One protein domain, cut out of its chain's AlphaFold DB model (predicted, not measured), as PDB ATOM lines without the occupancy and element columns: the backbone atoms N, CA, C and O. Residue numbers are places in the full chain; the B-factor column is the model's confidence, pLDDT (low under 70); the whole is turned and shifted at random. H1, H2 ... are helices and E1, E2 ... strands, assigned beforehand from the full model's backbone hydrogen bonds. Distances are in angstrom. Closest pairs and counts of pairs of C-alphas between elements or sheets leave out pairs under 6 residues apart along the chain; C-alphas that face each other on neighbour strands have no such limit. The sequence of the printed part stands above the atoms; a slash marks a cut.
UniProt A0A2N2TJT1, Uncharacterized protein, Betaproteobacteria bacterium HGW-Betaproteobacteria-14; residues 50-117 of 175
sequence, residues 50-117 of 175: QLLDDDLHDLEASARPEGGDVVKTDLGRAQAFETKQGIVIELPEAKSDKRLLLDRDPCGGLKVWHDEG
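AT A GLANCE: This is residues 50 to 117 of the 175 residues of an uncharacterized protein of Betaproteobacteria bacterium HGW-Betaproteobacteria-14 (UniProt A0A2N2TJT1). Five antiparallel strands form one sheet, curled like part of a barrel, and the single helix H1 packs across its hollow face. The links from E3 to E4 and from E4 to E5 lie at opposite ends of the longest axis. The printed part has 68 residues, with one named helix and five named strands in the order H1, E1, E2, E3, E4, E5; the sheet's order is E1, E2, E3, E4, E5. The class is mixed, helices and strands, in two layers, a helix on one face of a sheet. The whole is compact, with a radius of gyration of the C-alphas of 10.9 A and spans of 31 by 27 by 22 A.

IN THESE COORDINATES: The longest strand is E2, residues 76 to 83, 22.0 A from first to last C-alpha. E1 is residues 70 to 73, E3 residues 86 to 90, and E4 residues 99 to 104, 16.8 A long. E5, residues 110 to 114, is 13.1 A long and ends at C-alpha 114 at (186.723, 200.550, 192.606). H1, residues 53 to 62, is 14.4 A long and begins at C-alpha 53 at (180.749, 190.200, 183.125).

HOW THE PARTS SIT: The strands E1 to E5 form a meander, each strand the antiparallel neighbour of the one before, and each such pair is a hairpin. The sheet is strongly twisted; its edge strands are E1 and E5, which are apart. E2 is staggered, pairing with E1 over residues 76 to 79 and with E3 over 79 to 83. Within hydrogen-bond range are N 78 and O 71 of E2 and E1, 2.8 A, and N 81 and O 88 of E2 and E3, 2.8 A. The same holds for N 89 and O 100 of E3 and E4, 2.8 A, and for N 101 and O 113 of E4 and E5, 2.8 A. H1 is on the sheet at a height of 5.8 A. It lies only just over E3, with 3 of its C-alphas falling there, and runs across the strands, at 72 degrees to E3 on the local plane. The closest C-alphas of H1 and E2 are those of Leu 59 and Ala 80, 5.4 A. H1 and E5 are near each other, with 6 pairs of C-alphas within 10 A. In H1 every O i to N i+4 pair is within hydrogen-bond range.

THE WHOLE: The C-alphas of Lys 95 and Cys 107 are the two farthest apart, 31.8 A. The printed part has no cut and no long link. The mean pLDDT of the printed part is 95.2, and no printed residue is under 70.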
ATOM      1  N   GLN A  50     188.357 192.126 190.153       92.31
ATOM      2  CA  GLN A  50     187.701 191.960 188.858       92.31
ATOM      3  C   GLN A  50     186.693 190.818 188.944       92.31
ATOM      4  O   GLN A  50     187.057 189.696 189.292       92.31
ATOM      5  N   LEU A  51     185.434 191.134 188.655       95.00
ATOM      6  CA  LEU A  51     184.353 190.166 188.510       95.00
ATOM      7  C   LEU A  51     184.145 189.850 187.031       95.00
ATOM      8  O   LEU A  51     184.491 190.661 186.167       95.00
ATOM      9  N   LEU A  52     183.590 188.673 186.749       95.69
ATOM     10  CA  LEU A  52     183.184 188.319 185.395       95.69
ATOM     11  C   LEU A  52     181.980 189.164 184.972       95.69
ATOM     12  O   LEU A  52     181.185 189.588 185.806       95.69
ATOM     13  N   ASP A  53     181.843 189.391 183.668       94.56
ATOM     14  CA  ASP A  53     180.749 190.200 183.125       94.56
ATOM     15  C   ASP A  53     179.374 189.604 183.464       94.56
ATOM     16  O   ASP A  53     178.488 190.329 183.910       94.56
ATOM     17  N   ASP A  54     179.219 188.281 183.363       95.94
ATOM     18  CA  ASP A  54     177.982 187.585 183.745       95.94
ATOM     19  C   ASP A  54     177.646 187.800 185.235       95.94
ATOM     20  O   ASP A  54     176.517 188.162 185.565       95.94
ATOM     21  N   ASP A  55     178.639 187.687 186.133       97.38
ATOM     22  CA  ASP A  55     178.447 187.936 187.571       97.38
ATOM     23  C   ASP A  55     177.987 189.379 187.829       97.38
ATOM     24  O   ASP A  55     177.139 189.624 188.686       97.38
ATOM     25  N   LEU A  56     178.550 190.350 187.098       97.19
ATOM     26  CA  LEU A  56     178.178 191.761 187.214       97.19
ATOM     27  C   LEU A  56     176.725 191.994 186.794       97.19
ATOM     28  O   LEU A  56     176.020 192.733 187.481       97.19
ATOM     29  N   HIS A  57     176.273 191.360 185.711       96.50
ATOM     30  CA  HIS A  57     174.893 191.465 185.243       96.50
ATOM     31  C   HIS A  57     173.904 190.805 186.216       96.50
ATOM     32  O   HIS A  57     172.869 191.402 186.516       96.50
ATOM     33  N   ASP A  58     174.230 189.631 186.759       97.12
ATOM     34  CA  ASP A  58     173.395 188.944 187.757       97.12
ATOM     35  C   ASP A  58     173.275 189.759 189.059       97.12
ATOM     36  O   ASP A  58     172.193 189.912 189.641       97.12
ATOM     37  N   LEU A  59     174.393 190.340 189.506       98.31
ATOM     38  CA  LEU A  59     174.438 191.228 190.663       98.31
ATOM     39  C   LEU A  59     173.645 192.519 190.415       98.31
ATOM     40  O   LEU A  59     172.857 192.920 191.268       98.31
ATOM     41  N   GLU A  60     173.808 193.160 189.256       97.25
ATOM     42  CA  GLU A  60     173.055 194.369 188.902       97.25
ATOM     43  C   GLU A  60     171.545 194.095 188.857       97.25
ATOM     44  O   GLU A  60     170.764 194.841 189.448       97.25
ATOM     45  N   ALA A  61     171.134 193.008 188.199       96.94
ATOM     46  CA  ALA A  61     169.728 192.664 188.003       96.94
ATOM     47  C   ALA A  61     169.000 192.308 189.308       96.94
ATOM     48  O   ALA A  61     167.790 192.514 189.415       96.94
ATOM     49  N   SER A  62     169.721 191.769 190.294       97.69
ATOM     50  CA  SER A  62     169.154 191.371 191.587       97.69
ATOM     51  C   SER A  62     169.235 192.459 192.663       97.69
ATOM     52  O   SER A  62     168.645 192.281 193.730       97.69
ATOM     53  N   ALA A  63     169.941 193.568 192.413       98.19
ATOM     54  CA  ALA A  63     170.215 194.603 193.405       98.19
ATOM     55  C   ALA A  63     168.936 195.198 194.020       98.19
ATOM     56  O   ALA A  63     167.976 195.530 193.325       98.19
ATOM     57  N   ARG A  64     168.942 195.363 195.347       98.25
ATOM     58  CA  ARG A  64     167.858 195.983 196.131       98.25
ATOM     59  C   ARG A  64     168.421 196.820 197.275       98.25
ATOM     60  O   ARG A  64     169.569 196.582 197.664       98.25
ATOM     61  N   PRO A  65     167.653 197.754 197.863       98.00
ATOM     62  CA  PRO A  65     168.119 198.539 199.008       98.00
ATOM     63  C   PRO A  65     168.545 197.693 200.217       98.00
ATOM     64  O   PRO A  65     169.510 198.031 200.898       98.00
ATOM     65  N   GLU A  66     167.852 196.584 200.479       97.12
ATOM     66  CA  GLU A  66     168.149 195.633 201.557       97.12
ATOM     67  C   GLU A  66     169.246 194.607 201.216       97.12
ATOM     68  O   GLU A  66     169.648 193.830 202.083       97.12
ATOM     69  N   GLY A  67     169.738 194.622 199.975       97.75
ATOM     70  CA  GLY A  67     170.643 193.623 199.414       97.75
ATOM     71  C   GLY A  67     169.929 192.668 198.462       97.75
ATOM     72  O   GLY A  67     168.845 192.163 198.751       97.75
ATOM     73  N   GLY A  68     170.549 192.444 197.306       97.88
ATOM     74  CA  GLY A  68     170.099 191.505 196.285       97.88
ATOM     75  C   GLY A  68     170.484 190.059 196.579       97.88
ATOM     76  O   GLY A  68     170.821 189.698 197.713       97.88
ATOM     77  N   ASP A  69     170.469 189.234 195.537       98.06
ATOM     78  CA  ASP A  69     170.883 187.840 195.640       98.06
ATOM     79  C   ASP A  69     172.395 187.736 195.891       98.06
ATOM     80  O   ASP A  69     173.198 188.558 195.442       98.06
ATOM     81  N   VAL A  70     172.793 186.709 196.642       98.19
ATOM     82  CA  VAL A  70     174.208 186.429 196.898       98.19
ATOM     83  C   VAL A  70     174.755 185.569 195.763       98.19
ATOM     84  O   VAL A  70     174.371 184.408 195.617       98.19
ATOM     85  N   VAL A  71     175.700 186.121 195.007       98.06
ATOM     86  CA  VAL A  71     176.361 185.453 193.880       98.06
ATOM     87  C   VAL A  71     177.717 184.915 194.331       98.06
ATOM     88  O   VAL A  71     178.458 185.570 195.066       98.06
ATOM     89  N   LYS A  72     178.058 183.688 193.927       97.69
ATOM     90  CA  LYS A  72     179.371 183.094 194.206       97.69
ATOM     91  C   LYS A  72     180.311 183.389 193.042       97.69
ATOM     92  O   LYS A  72     180.099 182.868 191.958       97.69
ATOM     93  N   THR A  73     181.379 184.124 193.322       96.88
ATOM     94  CA  THR A  73     182.393 184.547 192.345       96.88
ATOM     95  C   THR A  73     183.758 183.940 192.692       96.88
ATOM     96  O   THR A  73     183.930 183.329 193.756       96.88
ATOM     97  N   ASP A  74     184.766 184.170 191.850       95.56
ATOM     98  CA  ASP A  74     186.162 183.810 192.146       95.56
ATOM     99  C   ASP A  74     186.760 184.603 193.325       95.56
ATOM    100  O   ASP A  74     187.744 184.181 193.938       95.56
ATOM    101  N   LEU A  75     186.146 185.734 193.688       95.94
ATOM    102  CA  LEU A  75     186.523 186.563 194.839       95.94
ATOM    103  C   LEU A  75     185.757 186.188 196.122       95.94
ATOM    104  O   LEU A  75     185.903 186.854 197.149       95.94
ATOM    105  N   GLY A  76     184.962 185.115 196.078       96.50
ATOM    106  CA  GLY A  76     184.064 184.695 197.152       96.50
ATOM    107  C   GLY A  76     182.631 185.171 196.921       96.50
ATOM    108  O   GLY A  76     182.223 185.425 195.785       96.50
ATOM    109  N   ARG A  77     181.829 185.247 197.988       97.94
ATOM    110  CA  ARG A  77     180.453 185.739 197.873       97.94
ATOM    111  C   ARG A  77     180.449 187.237 197.576       97.94
ATOM    112  O   ARG A  77     181.157 188.001 198.231       97.94
ATOM    113  N   ALA A  78     179.609 187.622 196.629       98.50
ATOM    114  CA  ALA A  78     179.308 188.989 196.257       98.50
ATOM    115  C   ALA A  78     177.819 189.262 196.489       98.50
ATOM    116  O   ALA A  78     176.990 188.367 196.310       98.50
ATOM    117  N   GLN A  79     177.477 190.486 196.876       98.62
ATOM    118  CA  GLN A  79     176.087 190.923 196.982       98.62
ATOM    119  C   GLN A  79     175.969 192.379 196.540       98.62
ATOM    120  O   GLN A  79     176.802 193.205 196.911       98.62
ATOM    121  N   ALA A  80     174.945 192.690 195.749       98.50
ATOM    122  CA  ALA A  80     174.693 194.038 195.259       98.50
ATOM    123  C   ALA A  80     173.603 194.751 196.062       98.50
ATOM    124  O   ALA A  80     172.589 194.161 196.430       98.50
ATOM    125  N   PHE A  81     173.800 196.045 196.282       98.56
ATOM    126  CA  PHE A  81     172.898 196.919 197.014       98.56
ATOM    127  C   PHE A  81     172.530 198.113 196.146       98.56
ATOM    128  O   PHE A  81     173.406 198.819 195.640       98.56
ATOM    129  N   GLU A  82     171.238 198.378 196.007       97.44
ATOM    130  CA  GLU A  82     170.767 199.609 195.382       97.44
ATOM    131  C   GLU A  82     170.895 200.764 196.382       97.44
ATOM    132  O   GLU A  82     170.303 200.758 197.462       97.44
ATOM    133  N   THR A  83     171.682 201.778 196.033       93.38
ATOM    134  CA  THR A  83     171.882 202.961 196.875       93.38
ATOM    135  C   THR A  83     171.503 204.227 196.120       93.38
ATOM    136  O   THR A  83     171.462 204.262 194.892       93.38
ATOM    137  N   LYS A  84     171.344 205.336 196.851       89.31
ATOM    138  CA  LYS A  84     171.143 206.666 196.245       89.31
ATOM    139  C   LYS A  84     172.280 207.093 195.304       89.31
ATOM    140  O   LYS A  84     172.101 208.021 194.528       89.31
ATOM    141  N   GLN A  85     173.454 206.473 195.418       86.25
ATOM    142  CA  GLN A  85     174.652 206.791 194.638       86.25
ATOM    143  C   GLN A  85     174.829 205.856 193.429       86.25
ATOM    144  O   GLN A  85     175.650 206.143 192.557       86.25
ATOM    145  N   GLY A  86     174.046 204.776 193.353       91.50
ATOM    146  CA  GLY A  86     174.159 203.704 192.365       91.50
ATOM    147  C   GLY A  86     174.161 202.322 193.007       91.50
ATOM    148  O   GLY A  86     173.947 202.185 194.215       91.50
ATOM    149  N   ILE A  87     174.398 201.300 192.192       97.00
ATOM    150  CA  ILE A  87     174.476 199.919 192.665       97.00
ATOM    151  C   ILE A  87     175.883 199.675 193.207       97.00
ATOM    152  O   ILE A  87     176.865 199.820 192.484       97.00
ATOM    153  N   VAL A  88     175.979 199.327 194.486       98.00
ATOM    154  CA  VAL A  88     177.243 198.996 195.147       98.00
ATOM    155  C   VAL A  88     177.299 197.495 195.366       98.00
ATOM    156  O   VAL A  88     176.427 196.937 196.023       98.00
ATOM    157  N   ILE A  89     178.334 196.846 194.851       98.56
ATOM    158  CA  ILE A  89     178.638 195.449 195.141       98.56
ATOM    159  C   ILE A  89     179.576 195.394 196.340       98.56
ATOM    160  O   ILE A  89     180.600 196.077 196.363       98.56
ATOM    161  N   GLU A  90     179.257 194.545 197.308       98.50
ATOM    162  CA  GLU A  90     180.139 194.192 198.415       98.50
ATOM    163  C   GLU A  90     180.746 192.799 198.214       98.50
ATOM    164  O   GLU A  90     180.059 191.837 197.870       98.50
ATOM    165  N   LEU A  91     182.052 192.704 198.462       98.25
ATOM    166  CA  LEU A  91     182.893 191.516 198.327       98.25
ATOM    167  C   LEU A  91     183.590 191.233 199.671       98.25
ATOM    168  O   LEU A  91     184.796 191.460 199.814       98.25
ATOM    169  N   PRO A  92     182.865 190.774 200.709       97.19
ATOM    170  CA  PRO A  92     183.415 190.618 202.061       97.19
ATOM    171  C   PRO A  92     184.635 189.684 202.126       97.19
ATOM    172  O   PRO A  92     185.540 189.892 202.945       97.19
ATOM    173  N   GLU A  93     184.670 188.681 201.247       97.44
ATOM    174  CA  GLU A  93     185.704 187.643 201.171       97.44
ATOM    175  C   GLU A  93     186.886 188.002 200.258       97.44
ATOM    176  O   GLU A  93     187.920 187.331 200.316       97.44
ATOM    177  N   ALA A  94     186.791 189.086 199.478       96.62
ATOM    178  CA  ALA A  94     187.913 189.561 198.678       96.62
ATOM    179  C   ALA A  94     189.078 190.009 199.579       96.62
ATOM    180  O   ALA A  94     188.889 190.485 200.705       96.62
ATOM    181  N   LYS A  95     190.314 189.860 199.089       93.94
ATOM    182  CA  LYS A  95     191.530 190.221 199.848       93.94
ATOM    183  C   LYS A  95     191.750 191.733 199.948       93.94
ATOM    184  O   LYS A  95     192.277 192.199 200.953       93.94
ATOM    185  N   SER A  96     191.358 192.463 198.916       94.00
ATOM    186  CA  SER A  96     191.462 193.917 198.758       94.00
ATOM    187  C   SER A  96     190.291 194.384 197.906       94.00
ATOM    188  O   SER A  96     189.669 193.549 197.252       94.00
ATOM    189  N   ASP A  97     190.036 195.688 197.872       95.12
ATOM    190  CA  ASP A  97     189.038 196.301 196.993       95.12
ATOM    191  C   ASP A  97     187.665 195.629 197.134       95.12
ATOM    192  O   ASP A  97     187.110 195.019 196.218       95.12
ATOM    193  N   LYS A  98     187.158 195.660 198.369       97.56
ATOM    194  CA  LYS A  98     185.978 194.892 198.791       97.56
ATOM    195  C   LYS A  98     184.650 195.504 198.357       97.56
ATOM    196  O   LYS A  98     183.598 195.012 198.762       97.56
ATOM    197  N   ARG A  99     184.679 196.618 197.630       97.94
ATOM    198  CA  ARG A  99     183.484 197.350 197.227       97.94
ATOM    199  C   ARG A  99     183.663 197.890 195.827       97.94
ATOM    200  O   ARG A  99     184.659 198.547 195.541       97.94
ATOM    201  N   LEU A 100     182.664 197.650 194.995       98.06
ATOM    202  CA  LEU A 100     182.614 198.132 193.624       98.06
ATOM    203  C   LEU A 100     181.344 198.957 193.445       98.06
ATOM    204  O   LEU A 100     180.302 198.610 193.993       98.06
ATOM    205  N   LEU A 101     181.412 200.038 192.683       97.69
ATOM    206  CA  LEU A 101     180.242 200.785 192.239       97.69
ATOM    207  C   LEU A 101     180.016 200.493 190.758       97.69
ATOM    208  O   LEU A 101     180.914 200.697 189.940       97.69
ATOM    209  N   LEU A 102     178.808 200.055 190.425       96.00
ATOM    210  CA  LEU A 102     178.368 199.915 189.047       96.00
ATOM    211  C   LEU A 102     177.783 201.221 188.530       96.00
ATOM    212  O   LEU A 102     177.009 201.911 189.201       96.00
ATOM    213  N   ASP A 103     178.148 201.524 187.298       91.19
ATOM    214  CA  ASP A 103     177.641 202.633 186.517       91.19
ATOM    215  C   ASP A 103     177.359 202.159 185.088       91.19
ATOM    216  O   ASP A 103     177.925 201.163 184.637       91.19
ATOM    217  N   ARG A 104     176.493 202.870 184.366       88.62
ATOM    218  CA  ARG A 104     176.229 202.594 182.952       88.62
ATOM    219  C   ARG A 104     176.767 203.726 182.109       88.62
ATOM    220  O   ARG A 104     176.484 204.895 182.364       88.62
ATOM    221  N   ASP A 105     177.547 203.374 181.098       83.69
ATOM    222  CA  ASP A 105     177.964 204.348 180.107       83.69
ATOM    223  C   ASP A 105     176.792 204.721 179.169       83.69
ATOM    224  O   ASP A 105     175.756 204.044 179.144       83.69
ATOM    225  N   PRO A 106     176.918 205.799 178.373       79.75
ATOM    226  CA  PRO A 106     175.872 206.205 177.433       79.75
ATOM    227  C   PRO A 106     175.539 205.171 176.342       79.75
ATOM    228  O   PRO A 106     174.508 205.300 175.684       79.75
ATOM    229  N   CYS A 107     176.394 204.169 176.125       85.94
ATOM    230  CA  CYS A 107     176.167 203.066 175.193       85.94
ATOM    231  C   CYS A 107     175.452 201.875 175.862       85.94
ATOM    232  O   CYS A 107     175.127 200.902 175.182       85.94
ATOM    233  N   GLY A 108     175.192 201.953 177.170       83.38
ATOM    234  CA  GLY A 108     174.570 200.902 177.967       83.38
ATOM    235  C   GLY A 108     175.551 199.868 178.522       83.38
ATOM    236  O   GLY A 108     175.094 198.917 179.155       83.38
ATOM    237  N   GLY A 109     176.859 200.044 178.315       88.69
ATOM    238  CA  GLY A 109     177.898 199.178 178.862       88.69
ATOM    239  C   GLY A 109     178.078 199.381 180.365       88.69
ATOM    240  O   GLY A 109     177.954 200.500 180.871       88.69
ATOM    241  N   LEU A 110     178.376 198.294 181.081       91.44
ATOM    242  CA  LEU A 110     178.701 198.361 182.501       91.44
ATOM    243  C   LEU A 110     180.105 198.922 182.705       91.44
ATOM    244  O   LEU A 110     181.097 198.426 182.170       91.44
ATOM    245  N   LYS A 111     180.181 199.953 183.537       92.00
ATOM    246  CA  LYS A 111     181.419 200.516 184.045       92.00
ATOM    247  C   LYS A 111     181.536 200.196 185.525       92.00
ATOM    248  O   LYS A 111     180.650 200.516 186.314       92.00
ATOM    249  N   VAL A 112     182.664 199.606 185.898       95.56
ATOM    250  CA  VAL A 112     182.981 199.273 187.286       95.56
ATOM    251  C   VAL A 112     183.933 200.319 187.847       95.56
ATOM    252  O   VAL A 112     184.958 200.639 187.242       95.56
ATOM    253  N   TRP A 113     183.587 200.855 189.010       97.12
ATOM    254  CA  TRP A 113     184.445 201.731 189.786       97.12
ATOM    255  C   TRP A 113     184.846 201.061 191.097       97.12
ATOM    256  O   TRP A 113     184.036 200.416 191.755       97.12
ATOM    257  N   HIS A 114     186.093 201.250 191.495       97.81
ATOM    258  CA  HIS A 114     186.723 200.550 192.606       97.81
ATOM    259  C   HIS A 114     186.843 201.460 193.825       97.81
ATOM    260  O   HIS A 114     187.150 202.646 193.682       97.81
ATOM    261  N   ASP A 115     186.587 200.928 195.019       96.75
ATOM    262  CA  ASP A 115     186.755 201.677 196.271       96.75
ATOM    263  C   ASP A 115     188.244 201.910 196.565       96.75
ATOM    264  O   ASP A 115     188.651 202.975 197.026       96.75
ATOM    265  N   GLU A 116     189.082 200.933 196.223       93.94
ATOM    266  CA  GLU A 116     190.524 201.033 196.404       93.94
ATOM    267  C   GLU A 116     191.242 201.319 195.082       93.94
ATOM    268  O   GLU A 116     191.001 200.690 194.053       93.94
ATOM    269  N   GLY A 117     192.200 202.244 195.119       89.69
ATOM    270  CA  GLY A 117     193.030 202.567 193.968       89.69
ATOM    271  C   GLY A 117     194.319 203.284 194.343       89.69
ATOM    272  O   GLY A 117     194.515 203.770 195.457       89.69
TER     273      GLY A 117